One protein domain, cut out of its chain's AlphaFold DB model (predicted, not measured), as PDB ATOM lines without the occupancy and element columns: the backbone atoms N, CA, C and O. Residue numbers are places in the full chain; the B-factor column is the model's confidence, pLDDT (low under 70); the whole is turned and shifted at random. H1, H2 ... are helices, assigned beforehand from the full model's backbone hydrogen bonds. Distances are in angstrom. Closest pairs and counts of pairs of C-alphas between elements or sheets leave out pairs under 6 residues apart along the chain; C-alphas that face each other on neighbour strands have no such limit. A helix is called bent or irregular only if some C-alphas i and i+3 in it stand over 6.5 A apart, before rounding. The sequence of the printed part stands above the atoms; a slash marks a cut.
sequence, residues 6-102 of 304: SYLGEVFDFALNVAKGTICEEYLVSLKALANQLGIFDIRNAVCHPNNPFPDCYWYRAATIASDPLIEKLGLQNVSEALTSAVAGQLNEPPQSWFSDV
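This is residues 6 to 102 of the 304 residues of the protein "Predicted ATPase" of Vibrio anguillarum (UniProt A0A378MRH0). The longest helix, H2, folds back against H1 as a helical hairpin, and a second, more open pair, H4 and H6, sits beside it, with H3 at one end of H4 and short H5 packing on H2. Residues 47 to 53, of which 47 belongs to H3, and the tail of residues 95 to 102, of which 97 to 100 belong to H7, stick out. The printed part has 97 residues with seven named helices, H1 to H7 in chain order, and no named strand; the class is all helix. It is compact, with a radius of gyration of the C-alphas of 14.2 A and spans of 42 by 28 by 24 A.

H2, residues 23 to 37, is 22.4 A long and begins at C-alpha 23, (35.980, 13.370, 32.520); it is neither bent nor irregular, but only just: C-alphas 23 and 26 are 6.2 A apart. H1, residues 6 to 19, is 19.7 A long and begins at C-alpha 6, (58.456, 20.681, 41.624). H3 is residues 40 to 47, 11.0 A; H4 56 to 66, 15.8 A; H5 69 to 73, 6.4 A; H6 77 to 87, 15.6 A; H7 97 to 100, 5.0 A, ending at C-alpha 100, (45.118, 31.034, 55.721).

H2 touches H1, closest C-alphas Ala 19 and Glu 25 at 5.0 A, a shallow tilt of 19 degrees, opposite ways. H2 touches H5, Tyr 27 to Leu 70, 6.0 A between C-alphas. H4 touches H3, closest C-alphas Ile 43 and Tyr 58 at 5.9 A, a steep tilt of 52 degrees. H4 also touches H6, closest C-alphas Ala 66 and Ser 80 at 5.2 A, at 35.4 degrees, only just steep. H5 and H6 touch only at the corner. Every O i to N i+4 pair is within hydrogen-bond range in H1, H3, H5 and H6; H2 has 10 of 11, H4 6 of 7, and H7 is too short for one.

The C-alphas farthest apart, Gly 21 and Asn 51, are 43.4 A apart. The printed part has no cut, and no link is long. Mean pLDDT of the printed part is 83.5; residues 6 to 7, 45, 48 to 52 and 96 to 102 are under 70.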
ATOM      1  N   SER A   6      59.075  21.944  41.198       51.47
ATOM      2  CA  SER A   6      58.456  20.681  41.624       51.47
ATOM      3  C   SER A   6      57.026  20.848  42.138       51.47
ATOM      4  O   SER A   6      56.175  20.024  41.842       51.47
ATOM      5  N   TYR A   7      56.711  21.964  42.793       63.72
ATOM      6  CA  TYR A   7      55.418  22.163  43.449       63.72
ATOM      7  C   TYR A   7      54.218  22.190  42.508       63.72
ATOM      8  O   TYR A   7      53.270  21.435  42.698       63.72
ATOM      9  N   LEU A   8      54.236  23.044  41.479       73.00
ATOM     10  CA  LEU A   8      53.103  23.127  40.554       73.00
ATOM     11  C   LEU A   8      52.964  21.822  39.752       73.00
ATOM     12  O   LEU A   8      51.852  21.383  39.477       73.00
ATOM     13  N   GLY A   9      54.088  21.175  39.415       76.38
ATOM     14  CA  GLY A   9      54.093  19.880  38.732       76.38
ATOM     15  C   GLY A   9      53.486  18.776  39.600       76.38
ATOM     16  O   GLY A   9      52.612  18.046  39.137       76.38
ATOM     17  N   GLU A  10      53.879  18.721  40.873       75.38
ATOM     18  CA  GLU A  10      53.324  17.815  41.883       75.38
ATOM     19  C   GLU A  10      51.831  18.069  42.124       75.38
ATOM     20  O   GLU A  10      51.073  17.115  42.287       75.38
ATOM     21  N   VAL A  11      51.376  19.327  42.085       78.81
ATOM     22  CA  VAL A  11      49.946  19.669  42.168       78.81
ATOM     23  C   VAL A  11      49.175  19.093  40.979       78.81
ATOM     24  O   VAL A  11      48.122  18.490  41.182       78.81
ATOM     25  N   PHE A  12      49.702  19.202  39.753       85.50
ATOM     26  CA  PHE A  12      49.096  18.546  38.588       85.50
ATOM     27  C   PHE A  12      49.055  17.023  38.745       85.50
ATOM     28  O   PHE A  12      48.040  16.407  38.430       85.50
ATOM     29  N   ASP A  13      50.125  16.407  39.250       85.00
ATOM     30  CA  ASP A  13      50.168  14.959  39.488       85.00
ATOM     31  C   ASP A  13      49.166  14.514  40.556       85.00
ATOM     32  O   ASP A  13      48.521  13.471  40.419       85.00
ATOM     33  N   PHE A  14      48.991  15.305  41.612       80.38
ATOM     34  CA  PHE A  14      47.974  15.050  42.623       80.38
ATOM     35  C   PHE A  14      46.563  15.177  42.037       80.38
ATOM     36  O   PHE A  14      45.758  14.257  42.183       80.38
ATOM     37  N   ALA A  15      46.286  16.264  41.310       85.25
ATOM     38  CA  ALA A  15      44.998  16.488  40.660       85.25
ATOM     39  C   ALA A  15      44.652  15.363  39.671       85.25
ATOM     40  O   ALA A  15      43.526  14.871  39.677       85.25
ATOM     41  N   LEU A  16      45.623  14.899  38.879       89.31
ATOM     42  CA  LEU A  16      45.457  13.770  37.958       89.31
ATOM     43  C   LEU A  16      45.127  12.465  38.687       89.31
ATOM     44  O   LEU A  16      44.243  11.730  38.257       89.31
ATOM     45  N   ASN A  17      45.798  12.186  39.807       84.94
ATOM     46  CA  ASN A  17      45.497  11.000  40.608       84.94
ATOM     47  C   ASN A  17      44.073  11.037  41.185       84.94
ATOM     48  O   ASN A  17      43.411  10.003  41.211       84.94
ATOM     49  N   VAL A  18      43.600  12.210  41.622       85.50
ATOM     50  CA  VAL A  18      42.234  12.396  42.145       85.50
ATOM     51  C   VAL A  18      41.187  12.309  41.033       85.50
ATOM     52  O   VAL A  18      40.126  11.728  41.231       85.50
ATOM     53  N   ALA A  19      41.482  12.858  39.855       89.50
ATOM     54  CA  ALA A  19      40.562  12.884  38.722       89.50
ATOM     55  C   ALA A  19      40.505  11.566  37.935       89.50
ATOM     56  O   ALA A  19      39.720  11.468  36.992       89.50
ATOM     57  N   LYS A  20      41.315  10.566  38.290       91.75
ATOM     58  CA  LYS A  20      41.431   9.310  37.548       91.75
ATOM     59  C   LYS A  20      40.074   8.617  37.372       91.75
ATOM     60  O   LYS A  20      39.368   8.361  38.345       91.75
ATOM     61  N   GLY A  21      39.724   8.285  36.132       88.69
ATOM     62  CA  GLY A  21      38.440   7.685  35.765       88.69
ATOM     63  C   GLY A  21      37.276   8.678  35.652       88.69
ATOM     64  O   GLY A  21      36.137   8.252  35.467       88.69
ATOM     65  N   THR A  22      37.536   9.985  35.751       94.12
ATOM     66  CA  THR A  22      36.544  11.049  35.531       94.12
ATOM     67  C   THR A  22      36.806  11.777  34.212       94.12
ATOM     68  O   THR A  22      37.913  11.745  33.681       94.12
ATOM     69  N   ILE A  23      35.813  12.519  33.711       90.06
ATOM     70  CA  ILE A  23      35.980  13.370  32.520       90.06
ATOM     71  C   ILE A  23      37.043  14.469  32.712       90.06
ATOM     72  O   ILE A  23      37.634  14.944  31.745       90.06
ATOM     73  N   CYS A  24      37.328  14.852  33.962       91.75
ATOM     74  CA  CYS A  24      38.346  15.849  34.281       91.75
ATOM     75  C   CYS A  24      39.774  15.334  34.057       91.75
ATOM     76  O   CYS A  24      40.680  16.153  33.917       91.75
ATOM     77  N   GLU A  25      39.993  14.013  34.004       93.94
ATOM     78  CA  GLU A  25      41.319  13.429  33.765       93.94
ATOM     79  C   GLU A  25      41.893  13.897  32.422       93.94
ATOM     80  O   GLU A  25      42.997  14.436  32.376       93.94
ATOM     81  N   GLU A  26      41.120  13.782  31.339       94.38
ATOM     82  CA  GLU A  26      41.552  14.177  29.991       94.38
ATOM     83  C   GLU A  26      41.860  15.678  29.899       94.38
ATOM     84  O   GLU A  26      42.840  16.098  29.270       94.38
ATOM     85  N   TYR A  27      41.048  16.499  30.569       95.62
ATOM     86  CA  TYR A  27      41.240  17.946  30.615       95.62
ATOM     87  C   TYR A  27      42.489  18.328  31.415       95.62
ATOM     88  O   TYR A  27      43.263  19.171  30.961       95.62
ATOM     89  N   LEU A  28      42.744  17.679  32.555       94.38
ATOM     90  CA  LEU A  28      43.952  17.902  33.354       94.38
ATOM     91  C   LEU A  28      45.220  17.440  32.632       94.38
ATOM     92  O   LEU A  28      46.234  18.133  32.704       94.38
ATOM     93  N   VAL A  29      45.177  16.314  31.907       94.75
ATOM     94  CA  VAL A  29      46.308  15.851  31.083       94.75
ATOM     95  C   VAL A  29      46.640  16.893  30.017       94.75
ATOM     96  O   VAL A  29      47.804  17.271  29.859       94.75
ATOM     97  N   SER A  30      45.616  17.398  29.329       95.19
ATOM     98  CA  SER A  30      45.769  18.418  28.288       95.19
ATOM     99  C   SER A  30      46.302  19.735  28.860       95.19
ATOM    100  O   SER A  30      47.240  20.312  28.311       95.19
ATOM    101  N   LEU A  31      45.776  20.171  30.009       94.81
ATOM    102  CA  LEU A  31      46.208  21.402  30.672       94.81
ATOM    103  C   LEU A  31      47.657  21.296  31.167       94.81
ATOM    104  O   LEU A  31      48.440  22.226  30.978       94.81
ATOM    105  N   LYS A  32      48.047  20.152  31.744       93.38
ATOM    106  CA  LYS A  32      49.432  19.896  32.165       93.38
ATOM    107  C   LYS A  32      50.391  19.945  30.973       93.38
ATOM    108  O   LYS A  32      51.469  20.531  31.070       93.38
ATOM    109  N   ALA A  33      50.012  19.346  29.843       93.75
ATOM    110  CA  ALA A  33      50.813  19.381  28.621       93.75
ATOM    111  C   ALA A  33      50.986  20.814  28.093       93.75
ATOM    112  O   ALA A  33      52.111  21.215  27.785       93.75
ATOM    113  N   LEU A  34      49.907  21.601  28.065       93.94
ATOM    114  CA  LEU A  34      49.941  23.012  27.682       93.94
ATOM    115  C   LEU A  34      50.841  23.837  28.621       93.94
ATOM    116  O   LEU A  34      51.687  24.600  28.157       93.94
ATOM    117  N   ALA A  35      50.734  23.630  29.938       91.50
ATOM    118  CA  ALA A  35      51.572  24.303  30.933       91.50
ATOM    119  C   ALA A  35      53.065  23.997  30.786       91.50
ATOM    120  O   ALA A  35      53.894  24.899  30.938       91.50
ATOM    121  N   ASN A  36      53.408  22.757  30.433       90.56
ATOM    122  CA  ASN A  36      54.780  22.379  30.105       90.56
ATOM    123  C   ASN A  36      55.276  23.098  28.843       90.56
ATOM    124  O   ASN A  36      56.367  23.660  28.854       90.56
ATOM    125  N   GLN A  37      54.480  23.114  27.768       91.56
ATOM    126  CA  GLN A  37      54.862  23.759  26.503       91.56
ATOM    127  C   GLN A  37      55.064  25.270  26.647       91.56
ATOM    128  O   GLN A  37      55.972  25.837  26.043       91.56
ATOM    129  N   LEU A  38      54.238  25.922  27.466       90.69
ATOM    130  CA  LEU A  38      54.323  27.358  27.725       90.69
ATOM    131  C   LEU A  38      55.402  27.727  28.756       90.69
ATOM    132  O   LEU A  38      55.642  28.912  28.979       90.69
ATOM    133  N   GLY A  39      56.068  26.751  29.383       88.00
ATOM    134  CA  GLY A  39      57.091  27.011  30.401       88.00
ATOM    135  C   GLY A  39      56.533  27.750  31.621       88.00
ATOM    136  O   GLY A  39      57.178  28.642  32.162       88.00
ATOM    137  N   ILE A  40      55.310  27.424  32.049       86.50
ATOM    138  CA  ILE A  40      54.636  28.106  33.174       86.50
ATOM    139  C   ILE A  40      55.403  27.940  34.486       86.50
ATOM    140  O   ILE A  40      55.411  28.832  35.334       86.50
ATOM    141  N   PHE A  41      56.098  26.816  34.634       78.62
ATOM    142  CA  PHE A  41      56.962  26.546  35.779       78.62
ATOM    143  C   PHE A  41      58.107  27.566  35.892       78.62
ATOM    144  O   PHE A  41      58.497  27.920  37.004       78.62
ATOM    145  N   ASP A  42      58.583  28.109  34.767       78.56
ATOM    146  CA  ASP A  42      59.625  29.141  34.741       78.56
ATOM    147  C   ASP A  42      59.084  30.511  35.170       78.56
ATOM    148  O   ASP A  42      59.792  31.290  35.812       78.56
ATOM    149  N   ILE A  43      57.809  30.787  34.872       81.44
ATOM    150  CA  ILE A  43      57.125  32.025  35.272       81.44
ATOM    151  C   ILE A  43      57.047  32.112  36.793       81.44
ATOM    152  O   ILE A  43      57.400  33.135  37.375       81.44
ATOM    153  N   ARG A  44      56.638  31.017  37.448       71.31
ATOM    154  CA  ARG A  44      56.556  30.949  38.913       71.31
ATOM    155  C   ARG A  44      57.908  31.227  39.564       71.31
ATOM    156  O   ARG A  44      57.971  31.990  40.522       71.31
ATOM    157  N   ASN A  45      58.980  30.643  39.028       67.44
ATOM    158  CA  ASN A  45      60.333  30.868  39.539       67.44
ATOM    159  C   ASN A  45      60.732  32.347  39.434       67.44
ATOM    160  O   ASN A  45      61.302  32.893  40.373       67.44
ATOM    161  N   ALA A  46      60.392  33.015  38.328       72.69
ATOM    162  CA  ALA A  46      60.675  34.440  38.167       72.69
ATOM    163  C   ALA A  46      59.892  35.321  39.151       72.69
ATOM    164  O   ALA A  46      60.473  36.251  39.702       72.69
ATOM    165  N   VAL A  47      58.625  35.002  39.448       71.81
ATOM    166  CA  VAL A  47      57.845  35.722  40.478       71.81
ATOM    167  C   VAL A  47      58.485  35.595  41.867       71.81
ATOM    168  O   VAL A  47      58.473  36.548  42.641       71.81
ATOM    169  N   CYS A  48      59.087  34.445  42.190       60.84
ATOM    170  CA  CYS A  48      59.772  34.229  43.470       60.84
ATOM    171  C   CYS A  48      61.121  34.964  43.602       60.84
ATOM    172  O   CYS A  48      61.696  34.974  44.689       60.84
ATOM    173  N   HIS A  49      61.633  35.573  42.529       62.94
ATOM    174  CA  HIS A  49      62.895  36.313  42.511       62.94
ATOM    175  C   HIS A  49      62.661  37.759  42.043       62.94
ATOM    176  O   HIS A  49      63.023  38.102  40.916       62.94
ATOM    177  N   PRO A  50      62.082  38.623  42.902       61.31
ATOM    178  CA  PRO A  50      61.596  39.953  42.517       61.31
ATOM    179  C   PRO A  50      62.692  40.908  42.020       61.31
ATOM    180  O   PRO A  50      62.392  41.872  41.325       61.31
ATOM    181  N   ASN A  51      63.963  40.622  42.321       67.12
ATOM    182  CA  ASN A  51      65.102  41.423  41.870       67.12
ATOM    183  C   ASN A  51      65.455  41.201  40.385       67.12
ATOM    184  O   ASN A  51      66.281  41.931  39.840       67.12
ATOM    185  N   ASN A  52      64.853  40.209  39.718       67.62
ATOM    186  CA  ASN A  52      65.069  39.950  38.296       67.62
ATOM    187  C   ASN A  52      63.968  40.601  37.439       67.62
ATOM    188  O   ASN A  52      62.795  40.530  37.806       67.62
ATOM    189  N   PRO A  53      64.301  41.166  36.260       75.69
ATOM    190  CA  PRO A  53      63.294  41.670  35.332       75.69
ATOM    191  C   PRO A  53      62.320  40.558  34.940       75.69
ATOM    192  O   PRO A  53      62.748  39.499  34.475       75.69
ATOM    193  N   PHE A  54      61.019  40.797  35.102       80.75
ATOM    194  CA  PHE A  54      59.986  39.851  34.690       80.75
ATOM    195  C   PHE A  54      59.767  39.950  33.168       80.75
ATOM    196  O   PHE A  54      59.339  41.004  32.697       80.75
ATOM    197  N   PRO A  55      60.066  38.905  32.371       87.00
ATOM    198  CA  PRO A  55      59.964  38.983  30.916       87.00
ATOM    199  C   PRO A  55      58.523  39.171  30.427       87.00
ATOM    200  O   PRO A  55      57.630  38.423  30.822       87.00
ATOM    201  N   ASP A  56      58.311  40.065  29.458       87.56
ATOM    202  CA  ASP A  56      56.981  40.306  28.873       87.56
ATOM    203  C   ASP A  56      56.334  39.035  28.307       87.56
ATOM    204  O   ASP A  56      55.124  38.840  28.399       87.56
ATOM    205  N   CYS A  57      57.137  38.117  27.759       90.38
ATOM    206  CA  CYS A  57      56.642  36.852  27.218       90.38
ATOM    207  C   CYS A  57      55.929  35.980  28.265       90.38
ATOM    208  O   CYS A  57      55.069  35.175  27.902       90.38
ATOM    209  N   TYR A  58      56.242  36.146  29.554       90.50
ATOM    210  CA  TYR A  58      55.596  35.408  30.637       90.50
ATOM    211  C   TYR A  58      54.150  35.856  30.840       90.50
ATOM    212  O   TYR A  58      53.290  35.005  31.063       90.50
ATOM    213  N   TRP A  59      53.847  37.142  30.647       87.94
ATOM    214  CA  TRP A  59      52.467  37.629  30.662       87.94
ATOM    215  C   TRP A  59      51.614  36.937  29.603       87.94
ATOM    216  O   TRP A  59      50.552  36.406  29.914       87.94
ATOM    217  N   TYR A  60      52.109  36.861  28.367       92.88
ATOM    218  CA  TYR A  60      51.372  36.227  27.272       92.88
ATOM    219  C   TYR A  60      51.187  34.721  27.487       92.88
ATOM    220  O   TYR A  60      50.121  34.182  27.195       92.88
ATOM    221  N   ARG A  61      52.190  34.030  28.041       94.19
ATOM    222  CA  ARG A  61      52.097  32.599  28.383       94.19
ATOM    223  C   ARG A  61      51.058  32.342  29.476       94.19
ATOM    224  O   ARG A  61      50.222  31.457  29.317       94.19
ATOM    225  N   ALA A  62      51.075  33.135  30.548       90.75
ATOM    226  CA  ALA A  62      50.080  33.047  31.614       90.75
ATOM    227  C   ALA A  62      48.664  33.363  31.094       90.75
ATOM    228  O   ALA A  62      47.728  32.613  31.368       90.75
ATOM    229  N   ALA A  63      48.521  34.404  30.269       92.94
ATOM    230  CA  ALA A  63      47.256  34.772  29.630       92.94
ATOM    231  C   ALA A  63      46.733  33.697  28.663       92.94
ATOM    232  O   ALA A  63      45.526  33.480  28.573       92.94
ATOM    233  N   THR A  64      47.632  32.990  27.973       94.62
ATOM    234  CA  THR A  64      47.269  31.867  27.092       94.62
ATOM    235  C   THR A  64      46.629  30.741  27.894       94.62
ATOM    236  O   THR A  64      45.590  30.235  27.493       94.62
ATOM    237  N   ILE A  65      47.184  30.390  29.059       94.00
ATOM    238  CA  ILE A  65      46.546  29.400  29.939       94.00
ATOM    239  C   ILE A  65      45.229  29.907  30.487       94.00
ATOM    240  O   ILE A  65      44.245  29.181  30.451       94.00
ATOM    241  N   ALA A  66      45.205  31.131  31.009       93.06
ATOM    242  CA  ALA A  66      44.031  31.651  31.693       93.06
ATOM    243  C   ALA A  66      42.820  31.846  30.764       93.06
ATOM    244  O   ALA A  66      41.687  31.839  31.240       93.06
ATOM    245  N   SER A  67      43.052  31.998  29.456       94.81
ATOM    246  CA  SER A  67      42.001  32.076  28.433       94.81
ATOM    247  C   SER A  67      41.675  30.736  27.762       94.81
ATOM    248  O   SER A  67      40.762  30.685  26.936       94.81
ATOM    249  N   ASP A  68      42.386  29.652  28.089       96.19
ATOM    250  CA  ASP A  68      42.173  28.357  27.445       96.19
ATOM    251  C   ASP A  68      40.824  27.729  27.867       96.19
ATOM    252  O   ASP A  68      40.501  27.717  29.060       96.19
ATOM    253  N   PRO A  69      40.041  27.138  26.938       94.50
ATOM    254  CA  PRO A  69      38.772  26.474  27.261       94.50
ATOM    255  C   PRO A  69      38.872  25.375  28.332       94.50
ATOM    256  O   PRO A  69      37.870  25.020  28.955       94.50
ATOM    257  N   LEU A  70      40.058  24.803  28.551       94.94
ATOM    258  CA  LEU A  70      40.307  23.836  29.619       94.94
ATOM    259  C   LEU A  70      40.059  24.427  31.015       94.94
ATOM    260  O   LEU A  70      39.604  23.697  31.892       94.94
ATOM    261  N   ILE A  71      40.302  25.726  31.222       94.50
ATOM    262  CA  ILE A  71      40.048  26.417  32.497       94.50
ATOM    263  C   ILE A  71      38.561  26.371  32.849       94.50
ATOM    264  O   ILE A  71      38.199  25.987  33.962       94.50
ATOM    265  N   GLU A  72      37.694  26.686  31.887       91.06
ATOM    266  CA  GLU A  72      36.243  26.631  32.067       91.06
ATOM    267  C   GLU A  72      35.764  25.190  32.292       91.06
ATOM    268  O   GLU A  72      35.015  24.922  33.231       91.06
ATOM    269  N   LYS A  73      36.264  24.237  31.492       92.62
ATOM    270  CA  LYS A  73      35.922  22.809  31.617       92.62
ATOM    271  C   LYS A  73      36.316  22.201  32.963       92.62
ATOM    272  O   LYS A  73      35.673  21.254  33.409       92.62
ATOM    273  N   LEU A  74      37.364  22.725  33.596       93.00
ATOM    274  CA  LEU A  74      37.823  22.318  34.924       93.00
ATOM    275  C   LEU A  74      37.165  23.119  36.060       93.00
ATOM    276  O   LEU A  74      37.478  22.882  37.224       93.00
ATOM    277  N   GLY A  75      36.262  24.054  35.745       91.12
ATOM    278  CA  GLY A  75      35.576  24.885  36.734       91.12
ATOM    279  C   GLY A  75      36.478  25.923  37.410       91.12
ATOM    280  O   GLY A  75      36.162  26.394  38.499       91.12
ATOM    281  N   LEU A  76      37.599  26.298  36.792       90.62
ATOM    282  CA  LEU A  76      38.595  27.225  37.341       90.62
ATOM    283  C   LEU A  76      38.261  28.696  37.013       90.62
ATOM    284  O   LEU A  76      39.131  29.461  36.602       90.62
ATOM    285  N   GLN A  77      37.002  29.107  37.195       88.31
ATOM    286  CA  GLN A  77      36.476  30.414  36.750       88.31
ATOM    287  C   GLN A  77      37.265  31.619  37.292       88.31
ATOM    288  O   GLN A  77      37.520  32.575  36.557       88.31
ATOM    289  N   ASN A  78      37.765  31.528  38.527       87.25
ATOM    290  CA  ASN A  78      38.594  32.571  39.137       87.25
ATOM    291  C   ASN A  78      39.860  32.885  38.312       87.25
ATOM    292  O   ASN A  78      40.368  34.001  38.358       87.25
ATOM    293  N   VAL A  79      40.391  31.917  37.552       90.00
ATOM    294  CA  VAL A  79      41.571  32.119  36.694       90.00
ATOM    295  C   VAL A  79      41.217  32.988  35.482       90.00
ATOM    296  O   VAL A  79      41.943  33.932  35.169       90.00
ATOM    297  N   SER A  80      40.085  32.717  34.826       89.94
ATOM    298  CA  SER A  80      39.591  33.539  33.711       89.94
ATOM    299  C   SER A  80      39.158  34.940  34.160       89.94
ATOM    300  O   SER A  80      39.380  35.924  33.449       89.94
ATOM    301  N   GLU A  81      38.591  35.059  35.362       89.31
ATOM    302  CA  GLU A  81      38.258  36.351  35.972       89.31
ATOM    303  C   GLU A  81      39.517  37.172  36.259       89.31
ATOM    304  O   GLU A  81      39.572  38.347  35.897       89.31
ATOM    305  N   ALA A  82      40.562  36.547  36.814       88.81
ATOM    306  CA  ALA A  82      41.841  37.206  37.061       88.81
ATOM    307  C   ALA A  82      42.466  37.764  35.770       88.81
ATOM    308  O   ALA A  82      42.952  38.896  35.766       88.81
ATOM    309  N   LEU A  83      42.401  37.018  34.658       91.19
ATOM    310  CA  LEU A  83      42.835  37.525  33.352       91.19
ATOM    311  C   LEU A  83      41.991  38.725  32.902       91.19
ATOM    312  O   LEU A  83      42.541  39.721  32.436       91.19
ATOM    313  N   THR A  84      40.670  38.644  33.054       90.62
ATOM    314  CA  THR A  84      39.750  39.719  32.656       90.62
ATOM    315  C   THR A  84      40.035  41.007  33.430       90.62
ATOM    316  O   THR A  84      40.142  42.076  32.826       90.62
ATOM    317  N   SER A  85      40.231  40.914  34.748       89.75
ATOM    318  CA  SER A  85      40.618  42.053  35.585       89.75
ATOM    319  C   SER A  85      41.981  42.618  35.181       89.75
ATOM    320  O   SER A  85      42.101  43.829  34.997       89.75
ATOM    321  N   ALA A  86      42.982  41.762  34.944       88.25
ATOM    322  CA  ALA A  86      44.310  42.201  34.520       88.25
ATOM    323  C   ALA A  86      44.278  42.958  33.180       88.25
ATOM    324  O   ALA A  86      44.880  44.025  33.061       88.25
ATOM    325  N   VAL A  87      43.524  42.462  32.190       89.50
ATOM    326  CA  VAL A  87      43.323  43.139  30.893       89.50
ATOM    327  C   VAL A  87      42.609  44.484  31.064       89.50
ATOM    328  O   VAL A  87      42.916  45.438  30.352       89.50
ATOM    329  N   ALA A  88      41.699  44.591  32.034       92.06
ATOM    330  CA  ALA A  88      41.026  45.838  32.389       92.06
ATOM    331  C   ALA A  88      41.899  46.808  33.217       92.06
ATOM    332  O   ALA A  88      41.418  47.870  33.614       92.06
ATOM    333  N   GLY A  89      43.163  46.465  33.498       88.94
ATOM    334  CA  GLY A  89      44.062  47.266  34.336       88.94
ATOM    335  C   GLY A  89      43.712  47.234  35.828       88.94
ATOM    336  O   GLY A  89      44.172  48.086  36.586       88.94
ATOM    337  N   GLN A  90      42.892  46.273  36.255       89.12
ATOM    338  CA  GLN A  90      42.488  46.069  37.643       89.12
ATOM    339  C   GLN A  90      43.296  44.914  38.233       89.12
ATOM    340  O   GLN A  90      43.080  43.747  37.904       89.12
ATOM    341  N   LEU A  91      44.247  45.235  39.108       77.19
ATOM    342  CA  LEU A  91      44.988  44.230  39.863       77.19
ATOM    343  C   LEU A  91      44.221  43.928  41.148       77.19
ATOM    344  O   LEU A  91      44.193  44.747  42.066       77.19
ATOM    345  N   ASN A  92      43.582  42.763  41.197       76.75
ATOM    346  CA  ASN A  92      42.959  42.274  42.419       76.75
ATOM    347  C   ASN A  92      44.024  41.621  43.295       76.75
ATOM    348  O   ASN A  92      44.827  40.819  42.808       76.75
ATOM    349  N   GLU A  93      44.015  41.935  44.587       72.81
ATOM    350  CA  GLU A  93      44.828  41.190  45.537       72.81
ATOM    351  C   GLU A  93      44.355  39.730  45.602       72.81
ATOM    352  O   GLU A  93      43.151  39.458  45.488       72.81
ATOM    353  N   PRO A  94      45.278  38.770  45.775       70.19
ATOM    354  CA  PRO A  94      44.898  37.385  46.004       70.19
ATOM    355  C   PRO A  94      43.967  37.287  47.228       70.19
ATOM    356  O   PRO A  94      44.169  38.006  48.211       70.19
ATOM    357  N   PRO A  95      42.958  36.395  47.205       73.75
ATOM    358  CA  PRO A  95      42.036  36.220  48.323       73.75
ATOM    359  C   PRO A  95      42.779  35.976  49.639       73.75
ATOM    360  O   PRO A  95      43.706  35.168  49.679       73.75
ATOM    361  N   GLN A  96      42.330  36.589  50.740       67.31
ATOM    362  CA  GLN A  96      42.954  36.374  52.057       67.31
ATOM    363  C   GLN A  96      42.996  34.888  52.457       67.31
ATOM    364  O   GLN A  96      43.957  34.445  53.083       67.31
ATOM    365  N   SER A  97      42.008  34.104  52.017       58.25
ATOM    366  CA  SER A  97      41.949  32.655  52.233       58.25
ATOM    367  C   SER A  97      43.120  31.884  51.620       58.25
ATOM    368  O   SER A  97      43.460  30.813  52.108       58.25
ATOM    369  N   TRP A  98      43.797  32.410  50.595       61.56
ATOM    370  CA  TRP A  98      45.001  31.770  50.047       61.56
ATOM    371  C   TRP A  98      46.164  31.770  51.039       61.56
ATOM    372  O   TRP A  98      47.038  30.910  50.959       61.56
ATOM    373  N   PHE A  99      46.167  32.715  51.978       58.16
ATOM    374  CA  PHE A  99      47.197  32.834  53.004       58.16
ATOM    375  C   PHE A  99      46.858  32.049  54.276       58.16
ATOM    376  O   PHE A  99      47.768  31.707  55.027       58.16
ATOM    377  N   SER A 100      45.577  31.753  54.523       51.50
ATOM    378  CA  SER A 100      45.118  31.034  55.721       51.50
ATOM    379  C   SER A 100      44.760  29.564  55.474       51.50
ATOM    380  O   SER A 100      44.931  28.753  56.379       51.50
ATOM    381  N   ASP A 101      44.326  29.203  54.262       51.62
ATOM    382  CA  ASP A 101      43.710  27.906  53.948       51.62
ATOM    383  C   ASP A 101      44.485  27.151  52.867       51.62
ATOM    384  O   ASP A 101      43.941  26.731  51.837       51.62
ATOM    385  N   VAL A 102      45.777  26.920  53.097       58.69
ATOM    386  CA  VAL A 102      46.518  25.940  52.300       58.69
ATOM    387  C   VAL A 102      46.032  24.542  52.704       58.69
ATOM    388  O   VAL A 102      46.677  23.840  53.471       58.69
TER     389      VAL A 102